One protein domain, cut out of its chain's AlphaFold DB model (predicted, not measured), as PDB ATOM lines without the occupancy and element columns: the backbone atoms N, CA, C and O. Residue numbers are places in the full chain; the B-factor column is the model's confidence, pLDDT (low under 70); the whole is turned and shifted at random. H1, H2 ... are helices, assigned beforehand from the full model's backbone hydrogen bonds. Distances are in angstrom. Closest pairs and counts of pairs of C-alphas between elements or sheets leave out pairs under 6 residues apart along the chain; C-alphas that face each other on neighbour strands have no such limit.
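This is residues 340 to 417 of the 476 residues of an uncharacterized protein of Pelagibaculum spongiae (UniProt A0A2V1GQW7). Two small helical lobes, H1 to H3 and H4 to H6, make an elongated shape, joined by residues 371 to 383. The printed part has 78 residues with six named helices, H1 to H6 in order, and no named strand. It is all helix and compact, with a radius of gyration of the C-alphas of 13.3 A and spans of 37 by 22 by 18 A.

Start at H1, residues 340 to 344, near H3, residues 361 to 370. H2, residues 350 to 356, touches H3 at a steep tilt of 56 degrees; their closest C-alphas, Ala 354 and Ile 361, are 5.0 A apart. Past H4, residues 384 to 387, H5, residues 395 to 402, touches H6, residues 406 to 415, about perpendicular at 76 degrees; their closest C-alphas, Glu 396 and Ala 406, are 4.7 A apart. Every O i to N i+4 pair is within hydrogen-bond range in H1, H2, H3, H5 and H6; H4 is too short for one.

Find C-alpha 340 at (27.617, 84.096, -13.170), where H1 begins. H3 and H6 each run 14.2 A; H6 ends at C-alpha 415, (38.744, 95.047, 6.189).

The farthest C-alphas, Gly 362 and Asn 417, are 38.4 A apart. The printed part has no cut; the H3 to H4 link is long. Look for pLDDT under 70 at residues 377 to 381 and 403.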
ATOM      1  N   LEU A 340      26.793  83.078 -13.824       76.25
ATOM      2  CA  LEU A 340      27.617  84.096 -13.170       76.25
ATOM      3  C   LEU A 340      26.997  85.498 -13.265       76.25
ATOM      4  O   LEU A 340      26.988  86.238 -12.278       76.25
ATOM      5  N   LYS A 341      26.448  85.871 -14.428       82.31
ATOM      6  CA  LYS A 341      25.812  87.184 -14.645       82.31
ATOM      7  C   LYS A 341      24.482  87.280 -13.907       82.31
ATOM      8  O   LYS A 341      24.215  88.295 -13.265       82.31
ATOM      9  N   LEU A 342      23.686  86.209 -13.935       83.50
ATOM     10  CA  LEU A 342      22.438  86.109 -13.175       83.50
ATOM     11  C   LEU A 342      22.692  86.259 -11.673       83.50
ATOM     12  O   LEU A 342      21.974  86.993 -10.995       83.50
ATOM     13  N   GLY A 343      23.770  85.654 -11.170       76.19
ATOM     14  CA  GLY A 343      24.200  85.823  -9.788       76.19
ATOM     15  C   GLY A 343      24.526  87.273  -9.417       76.19
ATOM     16  O   GLY A 343      24.306  87.663  -8.279       76.19
ATOM     17  N   GLN A 344      25.024  88.105 -10.332       76.94
ATOM     18  CA  GLN A 344      25.414  89.484 -10.007       76.94
ATOM     19  C   GLN A 344      24.247  90.479  -9.936       76.94
ATOM     20  O   GLN A 344      24.390  91.530  -9.299       76.94
ATOM     21  N   LEU A 345      23.095  90.157 -10.533       81.50
ATOM     22  CA  LEU A 345      21.904  91.011 -10.494       81.50
ATOM     23  C   LEU A 345      21.472  91.271  -9.038       81.50
ATOM     24  O   LEU A 345      21.377  90.357  -8.220       81.50
ATOM     25  N   GLY A 346      21.256  92.542  -8.684       74.75
ATOM     26  CA  GLY A 346      20.898  92.963  -7.318       74.75
ATOM     27  C   GLY A 346      22.037  92.950  -6.287       74.75
ATOM     28  O   GLY A 346      21.803  93.274  -5.121       74.75
ATOM     29  N   ARG A 347      23.272  92.604  -6.685       73.56
ATOM     30  CA  ARG A 347      24.479  92.674  -5.829       73.56
ATOM     31  C   ARG A 347      25.336  93.908  -6.115       73.56
ATOM     32  O   ARG A 347      26.062  94.378  -5.237       73.56
ATOM     33  N   THR A 348      25.257  94.409  -7.341       72.19
ATOM     34  CA  THR A 348      25.941  95.594  -7.872       72.19
ATOM     35  C   THR A 348      24.925  96.504  -8.553       72.19
ATOM     36  O   THR A 348      23.812  96.089  -8.861       72.19
ATOM     37  N   GLN A 349      25.286  97.774  -8.745       80.12
ATOM     38  CA  GLN A 349      24.417  98.713  -9.450       80.12
ATOM     39  C   GLN A 349      24.276  98.297 -10.917       80.12
ATOM     40  O   GLN A 349      25.280  98.008 -11.573       80.12
ATOM     41  N   ASP A 350      23.053  98.353 -11.443       82.69
ATOM     42  CA  ASP A 350      22.738  97.969 -12.826       82.69
ATOM     43  C   ASP A 350      23.582  98.768 -13.845       82.69
ATOM     44  O   ASP A 350      23.981  98.241 -14.880       82.69
ATOM     45  N   ALA A 351      23.966 100.010 -13.514       77.25
ATOM     46  CA  ALA A 351      24.871 100.833 -14.323       77.25
ATOM     47  C   ALA A 351      26.302 100.271 -14.419       77.25
ATOM     48  O   ALA A 351      26.908 100.307 -15.490       77.25
ATOM     49  N   MET A 352      26.839  99.724 -13.322       76.50
ATOM     50  CA  MET A 352      28.153  99.071 -13.336       76.50
ATOM     51  C   MET A 352      28.112  97.768 -14.130       76.50
ATOM     52  O   MET A 352      29.046  97.479 -14.873       76.50
ATOM     53  N   LEU A 353      27.023  97.004 -14.011       80.88
ATOM     54  CA  LEU A 353      26.823  95.784 -14.795       80.88
ATOM     55  C   LEU A 353      26.703  96.095 -16.291       80.88
ATOM     56  O   LEU A 353      27.341  95.430 -17.103       80.88
ATOM     57  N   ALA A 354      25.983  97.160 -16.652       81.12
ATOM     58  CA  ALA A 354      25.881  97.629 -18.035       81.12
ATOM     59  C   ALA A 354      27.255  97.981 -18.618       81.12
ATOM     60  O   ALA A 354      27.574  97.593 -19.741       81.12
ATOM     61  N   GLN A 355      28.101  98.653 -17.833       74.00
ATOM     62  CA  GLN A 355      29.466  98.973 -18.240       74.00
ATOM     63  C   GLN A 355      30.349  97.721 -18.356       74.00
ATOM     64  O   GLN A 355      31.108  97.601 -19.317       74.00
ATOM     65  N   MET A 356      30.239  96.779 -17.413       74.69
ATOM     66  CA  MET A 356      31.060  95.565 -17.382       74.69
ATOM     67  C   MET A 356      30.712  94.590 -18.510       74.69
ATOM     68  O   MET A 356      31.602  94.011 -19.125       74.69
ATOM     69  N   TRP A 357      29.423  94.430 -18.808       79.81
ATOM     70  CA  TRP A 357      28.931  93.516 -19.840       79.81
ATOM     71  C   TRP A 357      28.780  94.179 -21.208       79.81
ATOM     72  O   TRP A 357      28.343  93.526 -22.150       79.81
ATOM     73  N   LYS A 358      29.128  95.473 -21.321       72.69
ATOM     74  CA  LYS A 358      28.931  96.300 -22.526       72.69
ATOM     75  C   LYS A 358      27.493  96.216 -23.073       72.69
ATOM     76  O   LYS A 358      27.265  96.337 -24.276       72.69
ATOM     77  N   GLY A 359      26.531  96.011 -22.175       74.50
ATOM     78  CA  GLY A 359      25.128  95.753 -22.482       74.50
ATOM     79  C   GLY A 359      24.223  96.946 -22.181       74.50
ATOM     80  O   GLY A 359      24.642  97.933 -21.571       74.50
ATOM     81  N   ALA A 360      22.963  96.872 -22.609       76.19
ATOM     82  CA  ALA A 360      21.993  97.926 -22.337       76.19
ATOM     83  C   ALA A 360      21.542  97.864 -20.872       76.19
ATOM     84  O   ALA A 360      21.098  96.823 -20.394       76.19
ATOM     85  N   ILE A 361      21.569  99.000 -20.167       81.81
ATOM     86  CA  ILE A 361      21.108  99.061 -18.769       81.81
ATOM     87  C   ILE A 361      19.643  98.617 -18.628       81.81
ATOM     88  O   ILE A 361      19.281  97.983 -17.644       81.81
ATOM     89  N   GLY A 362      18.818  98.894 -19.644       80.12
ATOM     90  CA  GLY A 362      17.415  98.489 -19.683       80.12
ATOM     91  C   GLY A 362      17.220  96.973 -19.740       80.12
ATOM     92  O   GLY A 362      16.313  96.471 -19.090       80.12
ATOM     93  N   GLU A 363      18.085  96.234 -20.444       80.31
ATOM     94  CA  GLU A 363      18.027  94.762 -20.481       80.31
ATOM     95  C   GLU A 363      18.358  94.155 -19.114       80.31
ATOM     96  O   GLU A 363      17.727  93.190 -18.687       80.31
ATOM     97  N   ILE A 364      19.309  94.756 -18.394       84.31
ATOM     98  CA  ILE A 364      19.705  94.344 -17.042       84.31
ATOM     99  C   ILE A 364      18.587  94.615 -16.042       84.31
ATOM    100  O   ILE A 364      18.247  93.728 -15.262       84.31
ATOM    101  N   ILE A 365      17.980  95.802 -16.106       83.94
ATOM    102  CA  ILE A 365      16.818  96.171 -15.292       83.94
ATOM    103  C   ILE A 365      15.658  95.206 -15.562       83.94
ATOM    104  O   ILE A 365      15.121  94.633 -14.619       83.94
ATOM    105  N   ALA A 366      15.330  94.959 -16.833       83.56
ATOM    106  CA  ALA A 366      14.247  94.058 -17.219       83.56
ATOM    107  C   ALA A 366      14.498  92.622 -16.735       83.56
ATOM    108  O   ALA A 366      13.601  91.988 -16.180       83.56
ATOM    109  N   LYS A 367      15.731  92.111 -16.874       85.25
ATOM    110  CA  LYS A 367      16.075  90.776 -16.373       85.25
ATOM    111  C   LYS A 367      16.031  90.716 -14.847       85.25
ATOM    112  O   LYS A 367      15.444  89.784 -14.303       85.25
ATOM    113  N   ARG A 368      16.579  91.714 -14.148       89.12
ATOM    114  CA  ARG A 368      16.509  91.839 -12.683       89.12
ATOM    115  C   ARG A 368      15.057  91.817 -12.191       89.12
ATOM    116  O   ARG A 368      14.745  91.096 -11.245       89.12
ATOM    117  N   GLU A 369      14.184  92.587 -12.833       85.94
ATOM    118  CA  GLU A 369      12.761  92.687 -12.490       85.94
ATOM    119  C   GLU A 369      12.002  91.398 -12.792       85.94
ATOM    120  O   GLU A 369      11.230  90.953 -11.946       85.94
ATOM    121  N   SER A 370      12.296  90.735 -13.917       86.56
ATOM    122  CA  SER A 370      11.724  89.419 -14.248       86.56
ATOM    123  C   SER A 370      12.048  88.338 -13.209       86.56
ATOM    124  O   SER A 370      11.271  87.409 -13.021       86.56
ATOM    125  N   LEU A 371      13.170  88.483 -12.497       84.88
ATOM    126  CA  LEU A 371      13.608  87.590 -11.421       84.88
ATOM    127  C   LEU A 371      13.171  88.068 -10.023       84.88
ATOM    128  O   LEU A 371      13.558  87.469  -9.023       84.88
ATOM    129  N   GLY A 372      12.404  89.162  -9.928       82.88
ATOM    130  CA  GLY A 372      11.918  89.715  -8.658       82.88
ATOM    131  C   GLY A 372      13.011  90.304  -7.757       82.88
ATOM    132  O   GLY A 372      12.806  90.497  -6.557       82.88
ATOM    133  N   ILE A 373      14.193  90.590  -8.305       81.56
ATOM    134  CA  ILE A 373      15.341  91.068  -7.533       81.56
ATOM    135  C   ILE A 373      15.226  92.591  -7.363       81.56
ATOM    136  O   ILE A 373      15.078  93.319  -8.341       81.56
ATOM    137  N   LYS A 374      15.305  93.121  -6.136       78.06
ATOM    138  CA  LYS A 374      15.265  94.582  -5.892       78.06
ATOM    139  C   LYS A 374      16.536  95.289  -6.386       78.06
ATOM    140  O   LYS A 374      17.628  94.725  -6.342       78.06
ATOM    141  N   GLU A 375      16.389  96.544  -6.815       78.44
ATOM    142  CA  GLU A 375      17.499  97.408  -7.233       78.44
ATOM    143  C   GLU A 375      18.522  97.600  -6.100       78.44
ATOM    144  O   GLU A 375      18.179  97.791  -4.929       78.44
ATOM    145  N   TYR A 376      19.802  97.580  -6.464       73.00
ATOM    146  CA  TYR A 376      20.898  97.712  -5.523       73.00
ATOM    147  C   TYR A 376      21.366  99.170  -5.346       73.00
ATOM    148  O   TYR A 376      21.940  99.751  -6.264       73.00
ATOM    149  N   ARG A 377      21.191  99.761  -4.150       63.16
ATOM    150  CA  ARG A 377      21.507 101.183  -3.857       63.16
ATOM    151  C   ARG A 377      22.597 101.407  -2.784       63.16
ATOM    152  O   ARG A 377      22.467 102.312  -1.967       63.16
ATOM    153  N   GLY A 378      23.666 100.600  -2.742       64.12
ATOM    154  CA  GLY A 378      24.728 100.733  -1.715       64.12
ATOM    155  C   GLY A 378      26.113 100.182  -2.110       64.12
ATOM    156  O   GLY A 378      26.326  99.860  -3.273       64.12
ATOM    157  N   PRO A 379      27.080 100.064  -1.177       63.28
ATOM    158  CA  PRO A 379      28.390  99.423  -1.403       63.28
ATOM    159  C   PRO A 379      28.278  97.893  -1.365       63.28
ATOM    160  O   PRO A 379      27.771  97.375  -0.377       63.28
ATOM    161  N   ARG A 380      28.656  97.175  -2.443       66.38
ATOM    162  CA  ARG A 380      28.364  95.733  -2.713       66.38
ATOM    163  C   ARG A 380      28.157  94.865  -1.456       66.38
ATOM    164  O   ARG A 380      29.061  94.727  -0.630       66.38
ATOM    165  N   LYS A 381      26.999  94.202  -1.364       67.44
ATOM    166  CA  LYS A 381      26.682  93.256  -0.280       67.44
ATOM    167  C   LYS A 381      27.464  91.949  -0.445       67.44
ATOM    168  O   LYS A 381      27.403  91.316  -1.493       67.44
ATOM    169  N   TRP A 382      28.165  91.544   0.614       71.44
ATOM    170  CA  TRP A 382      28.857  90.255   0.716       71.44
ATOM    171  C   TRP A 382      27.957  89.228   1.406       71.44
ATOM    172  O   TRP A 382      27.422  89.504   2.481       71.44
ATOM    173  N   PHE A 383      27.804  88.038   0.826       72.69
ATOM    174  CA  PHE A 383      27.022  86.961   1.443       72.69
ATOM    175  C   PHE A 383      27.857  86.147   2.439       72.69
ATOM    176  O   PHE A 383      29.062  85.986   2.266       72.69
ATOM    177  N   LYS A 384      27.208  85.540   3.448       76.31
ATOM    178  CA  LYS A 384      27.877  84.667   4.439       76.31
ATOM    179  C   LYS A 384      28.692  83.537   3.787       76.31
ATOM    180  O   LYS A 384      29.751  83.185   4.294       76.31
ATOM    181  N   LYS A 385      28.222  82.991   2.657       77.50
ATOM    182  CA  LYS A 385      28.934  81.958   1.882       77.50
ATOM    183  C   LYS A 385      30.221  82.494   1.236       77.50
ATOM    184  O   LYS A 385      31.220  81.792   1.226       77.50
ATOM    185  N   GLU A 386      30.213  83.739   0.762       74.06
ATOM    186  CA  GLU A 386      31.376  84.394   0.141       74.06
ATOM    187  C   GLU A 386      32.415  84.813   1.184       74.06
ATOM    188  O   GLU A 386      33.612  84.690   0.951       74.06
ATOM    189  N   LEU A 387      31.968  85.251   2.365       81.62
ATOM    190  CA  LEU A 387      32.866  85.582   3.474       81.62
ATOM    191  C   LEU A 387      33.689  84.372   3.933       81.62
ATOM    192  O   LEU A 387      34.850  84.539   4.285       81.62
ATOM    193  N   LYS A 388      33.121  83.159   3.864       83.56
ATOM    194  CA  LYS A 388      33.843  81.909   4.151       83.56
ATOM    195  C   LYS A 388      34.929  81.573   3.122       83.56
ATOM    196  O   LYS A 388      35.807  80.786   3.443       83.56
ATOM    197  N   LEU A 389      34.867  82.136   1.911       81.31
ATOM    198  CA  LEU A 389      35.872  81.923   0.861       81.31
ATOM    199  C   LEU A 389      37.078  82.865   1.001       81.31
ATOM    200  O   LEU A 389      38.131  82.623   0.410       81.31
ATOM    201  N   LEU A 390      36.946  83.952   1.766       81.88
ATOM    202  CA  LEU A 390      38.042  84.889   2.001       81.88
ATOM    203  C   LEU A 390      39.116  84.212   2.863       81.88
ATOM    204  O   LEU A 390      38.851  83.812   3.991       81.88
ATOM    205  N   GLY A 391      40.334  84.099   2.329       78.19
ATOM    206  CA  GLY A 391      41.471  83.478   3.018       78.19
ATOM    207  C   GLY A 391      41.607  81.960   2.830       78.19
ATOM    208  O   GLY A 391      42.635  81.414   3.218       78.19
ATOM    209  N   THR A 392      40.640  81.277   2.201       83.19
ATOM    210  CA  THR A 392      40.743  79.832   1.893       83.19
ATOM    211  C   THR A 392      41.448  79.535   0.571       83.19
ATOM    212  O   THR A 392      41.921  78.424   0.363       83.19
ATOM    213  N   ALA A 393      41.471  80.506  -0.339       81.31
ATOM    214  CA  ALA A 393      42.085  80.427  -1.660       81.31
ATOM    215  C   ALA A 393      42.710  81.785  -2.010       81.31
ATOM    216  O   ALA A 393      42.518  82.764  -1.278       81.31
ATOM    217  N   SER A 394      43.475  81.854  -3.104       83.88
ATOM    218  CA  SER A 394      44.078  83.117  -3.539       83.88
ATOM    219  C   SER A 394      42.994  84.168  -3.824       83.88
ATOM    220  O   SER A 394      41.895  83.838  -4.273       83.88
ATOM    221  N   ASP A 395      43.295  85.448  -3.568       83.88
ATOM    222  CA  ASP A 395      42.337  86.546  -3.803       83.88
ATOM    223  C   ASP A 395      41.841  86.559  -5.272       83.88
ATOM    224  O   ASP A 395      40.732  87.007  -5.559       83.88
ATOM    225  N   GLU A 396      42.651  86.033  -6.196       79.88
ATOM    226  CA  GLU A 396      42.349  85.885  -7.621       79.88
ATOM    227  C   GLU A 396      41.367  84.739  -7.903       79.88
ATOM    228  O   GLU A 396      40.346  84.955  -8.553       79.88
ATOM    229  N   GLU A 397      41.589  83.554  -7.331       82.25
ATOM    230  CA  GLU A 397      40.666  82.415  -7.451       82.25
ATOM    231  C   GLU A 397      39.300  82.702  -6.817       82.25
ATOM    232  O   GLU A 397      38.257  82.339  -7.367       82.25
ATOM    233  N   VAL A 398      39.290  83.374  -5.663       82.62
ATOM    234  CA  VAL A 398      38.049  83.816  -5.010       82.62
ATOM    235  C   VAL A 398      37.352  84.871  -5.871       82.62
ATOM    236  O   VAL A 398      36.129  84.838  -6.008       82.62
ATOM    237  N   GLY A 399      38.117  85.770  -6.496       80.69
ATOM    238  CA  GLY A 399      37.603  86.749  -7.449       80.69
ATOM    239  C   GLY A 399      36.885  86.093  -8.624       80.69
ATOM    240  O   GLY A 399      35.742  86.442  -8.906       80.69
ATOM    241  N   ILE A 400      37.493  85.079  -9.240       77.44
ATOM    242  CA  ILE A 400      36.888  84.329 -10.352       77.44
ATOM    243  C   ILE A 400      35.606  83.617  -9.900       77.44
ATOM    244  O   ILE A 400      34.565  83.775 -10.532       77.44
ATOM    245  N   LYS A 401      35.637  82.897  -8.767       78.06
ATOM    246  CA  LYS A 401      34.476  82.137  -8.260       78.06
ATOM    247  C   LYS A 401      33.278  83.012  -7.896       78.06
ATOM    248  O   LYS A 401      32.139  82.576  -8.025       78.06
ATOM    249  N   VAL A 402      33.527  84.221  -7.398       75.00
ATOM    250  CA  VAL A 402      32.470  85.155  -6.978       75.00
ATOM    251  C   VAL A 402      32.127  86.164  -8.092       75.00
ATOM    252  O   VAL A 402      31.122  86.873  -8.009       75.00
ATOM    253  N   GLY A 403      32.936  86.226  -9.153       69.38
ATOM    254  CA  GLY A 403      32.793  87.172 -10.258       69.38
ATOM    255  C   GLY A 403      33.144  88.612  -9.866       69.38
ATOM    256  O   GLY A 403      32.415  89.541 -10.196       69.38
ATOM    257  N   ILE A 404      34.221  88.828  -9.113       73.06
ATOM    258  CA  ILE A 404      34.679  90.160  -8.689       73.06
ATOM    259  C   ILE A 404      36.173  90.305  -8.983       73.06
ATOM    260  O   ILE A 404      36.913  89.325  -9.013       73.06
ATOM    261  N   SER A 405      36.650  91.541  -9.125       75.12
ATOM    262  CA  SER A 405      38.082  91.817  -9.165       75.12
ATOM    263  C   SER A 405      38.798  91.332  -7.896       75.12
ATOM    264  O   SER A 405      38.331  91.543  -6.771       75.12
ATOM    265  N   ALA A 406      39.984  90.746  -8.077       80.44
ATOM    266  CA  ALA A 406      40.852  90.302  -6.984       80.44
ATOM    267  C   ALA A 406      41.160  91.434  -5.983       80.44
ATOM    268  O   ALA A 406      41.301  91.206  -4.783       80.44
ATOM    269  N   THR A 407      41.202  92.684  -6.453       80.19
ATOM    270  CA  THR A 407      41.396  93.874  -5.613       80.19
ATOM    271  C   THR A 407      40.234  94.100  -4.644       80.19
ATOM    272  O   THR A 407      40.459  94.428  -3.482       80.19
ATOM    273  N   ALA A 408      38.986  93.895  -5.075       78.69
ATOM    274  CA  ALA A 408      37.827  94.035  -4.195       78.69
ATOM    275  C   ALA A 408      37.779  92.923  -3.134       78.69
ATOM    276  O   ALA A 408      37.436  93.188  -1.980       78.69
ATOM    277  N   VAL A 409      38.174  91.702  -3.510       84.50
ATOM    278  CA  VAL A 409      38.350  90.570  -2.588       84.50
ATOM    279  C   VAL A 409      39.425  90.891  -1.555       84.50
ATOM    280  O   VAL A 409      39.159  90.812  -0.357       84.50
ATOM    281  N   ARG A 410      40.594  91.367  -1.999       83.75
ATOM    282  CA  ARG A 410      41.700  91.801  -1.137       83.75
ATOM    283  C   ARG A 410      41.283  92.897  -0.160       83.75
ATOM    284  O   ARG A 410      41.578  92.801   1.027       83.75
ATOM    285  N   ASN A 411      40.578  93.922  -0.638       83.94
ATOM    286  CA  ASN A 411      40.112  95.025   0.200       83.94
ATOM    287  C   ASN A 411      39.131  94.531   1.266       83.94
ATOM    288  O   ASN A 411      39.231  94.928   2.428       83.94
ATOM    289  N   LYS A 412      38.222  93.614   0.906       84.44
ATOM    290  CA  LYS A 412      37.298  93.027   1.880       84.44
ATOM    291  C   LYS A 412      38.014  92.127   2.880       84.44
ATOM    292  O   LYS A 412      37.757  92.251   4.075       84.44
ATOM    293  N   ARG A 413      38.934  91.283   2.412       88.88
ATOM    294  CA  ARG A 413      39.803  90.444   3.242       88.88
ATOM    295  C   ARG A 413      40.553  91.291   4.277       88.88
ATOM    296  O   ARG A 413      40.486  90.993   5.465       88.88
ATOM    297  N   ASN A 414      41.176  92.387   3.838       86.31
ATOM    298  CA  ASN A 414      41.885  93.331   4.705       86.31
ATOM    299  C   ASN A 414      40.939  94.029   5.698       86.31
ATOM    300  O   ASN A 414      41.283  94.144   6.865       86.31
ATOM    301  N   SER A 415      39.731  94.429   5.280       85.62
ATOM    302  CA  SER A 415      38.744  95.047   6.189       85.62
ATOM    303  C   SER A 415      38.258  94.115   7.304       85.62
ATOM    304  O   SER A 415      37.741  94.577   8.313       85.62
ATOM    305  N   LEU A 416      38.400  92.803   7.100       85.38
ATOM    306  CA  LEU A 416      38.042  91.760   8.057       85.38
ATOM    307  C   LEU A 416      39.276  91.195   8.779       85.38
ATOM    308  O   LEU A 416      39.150  90.202   9.487       85.38
ATOM    309  N   ASN A 417      40.460  91.796   8.587       85.31
ATOM    310  CA  ASN A 417      41.739  91.342   9.142       85.31
ATOM    311  C   ASN A 417      42.070  89.864   8.849       85.31
ATOM    312  O   ASN A 417      42.770  89.204   9.612       85.31
TER     313      ASN A 417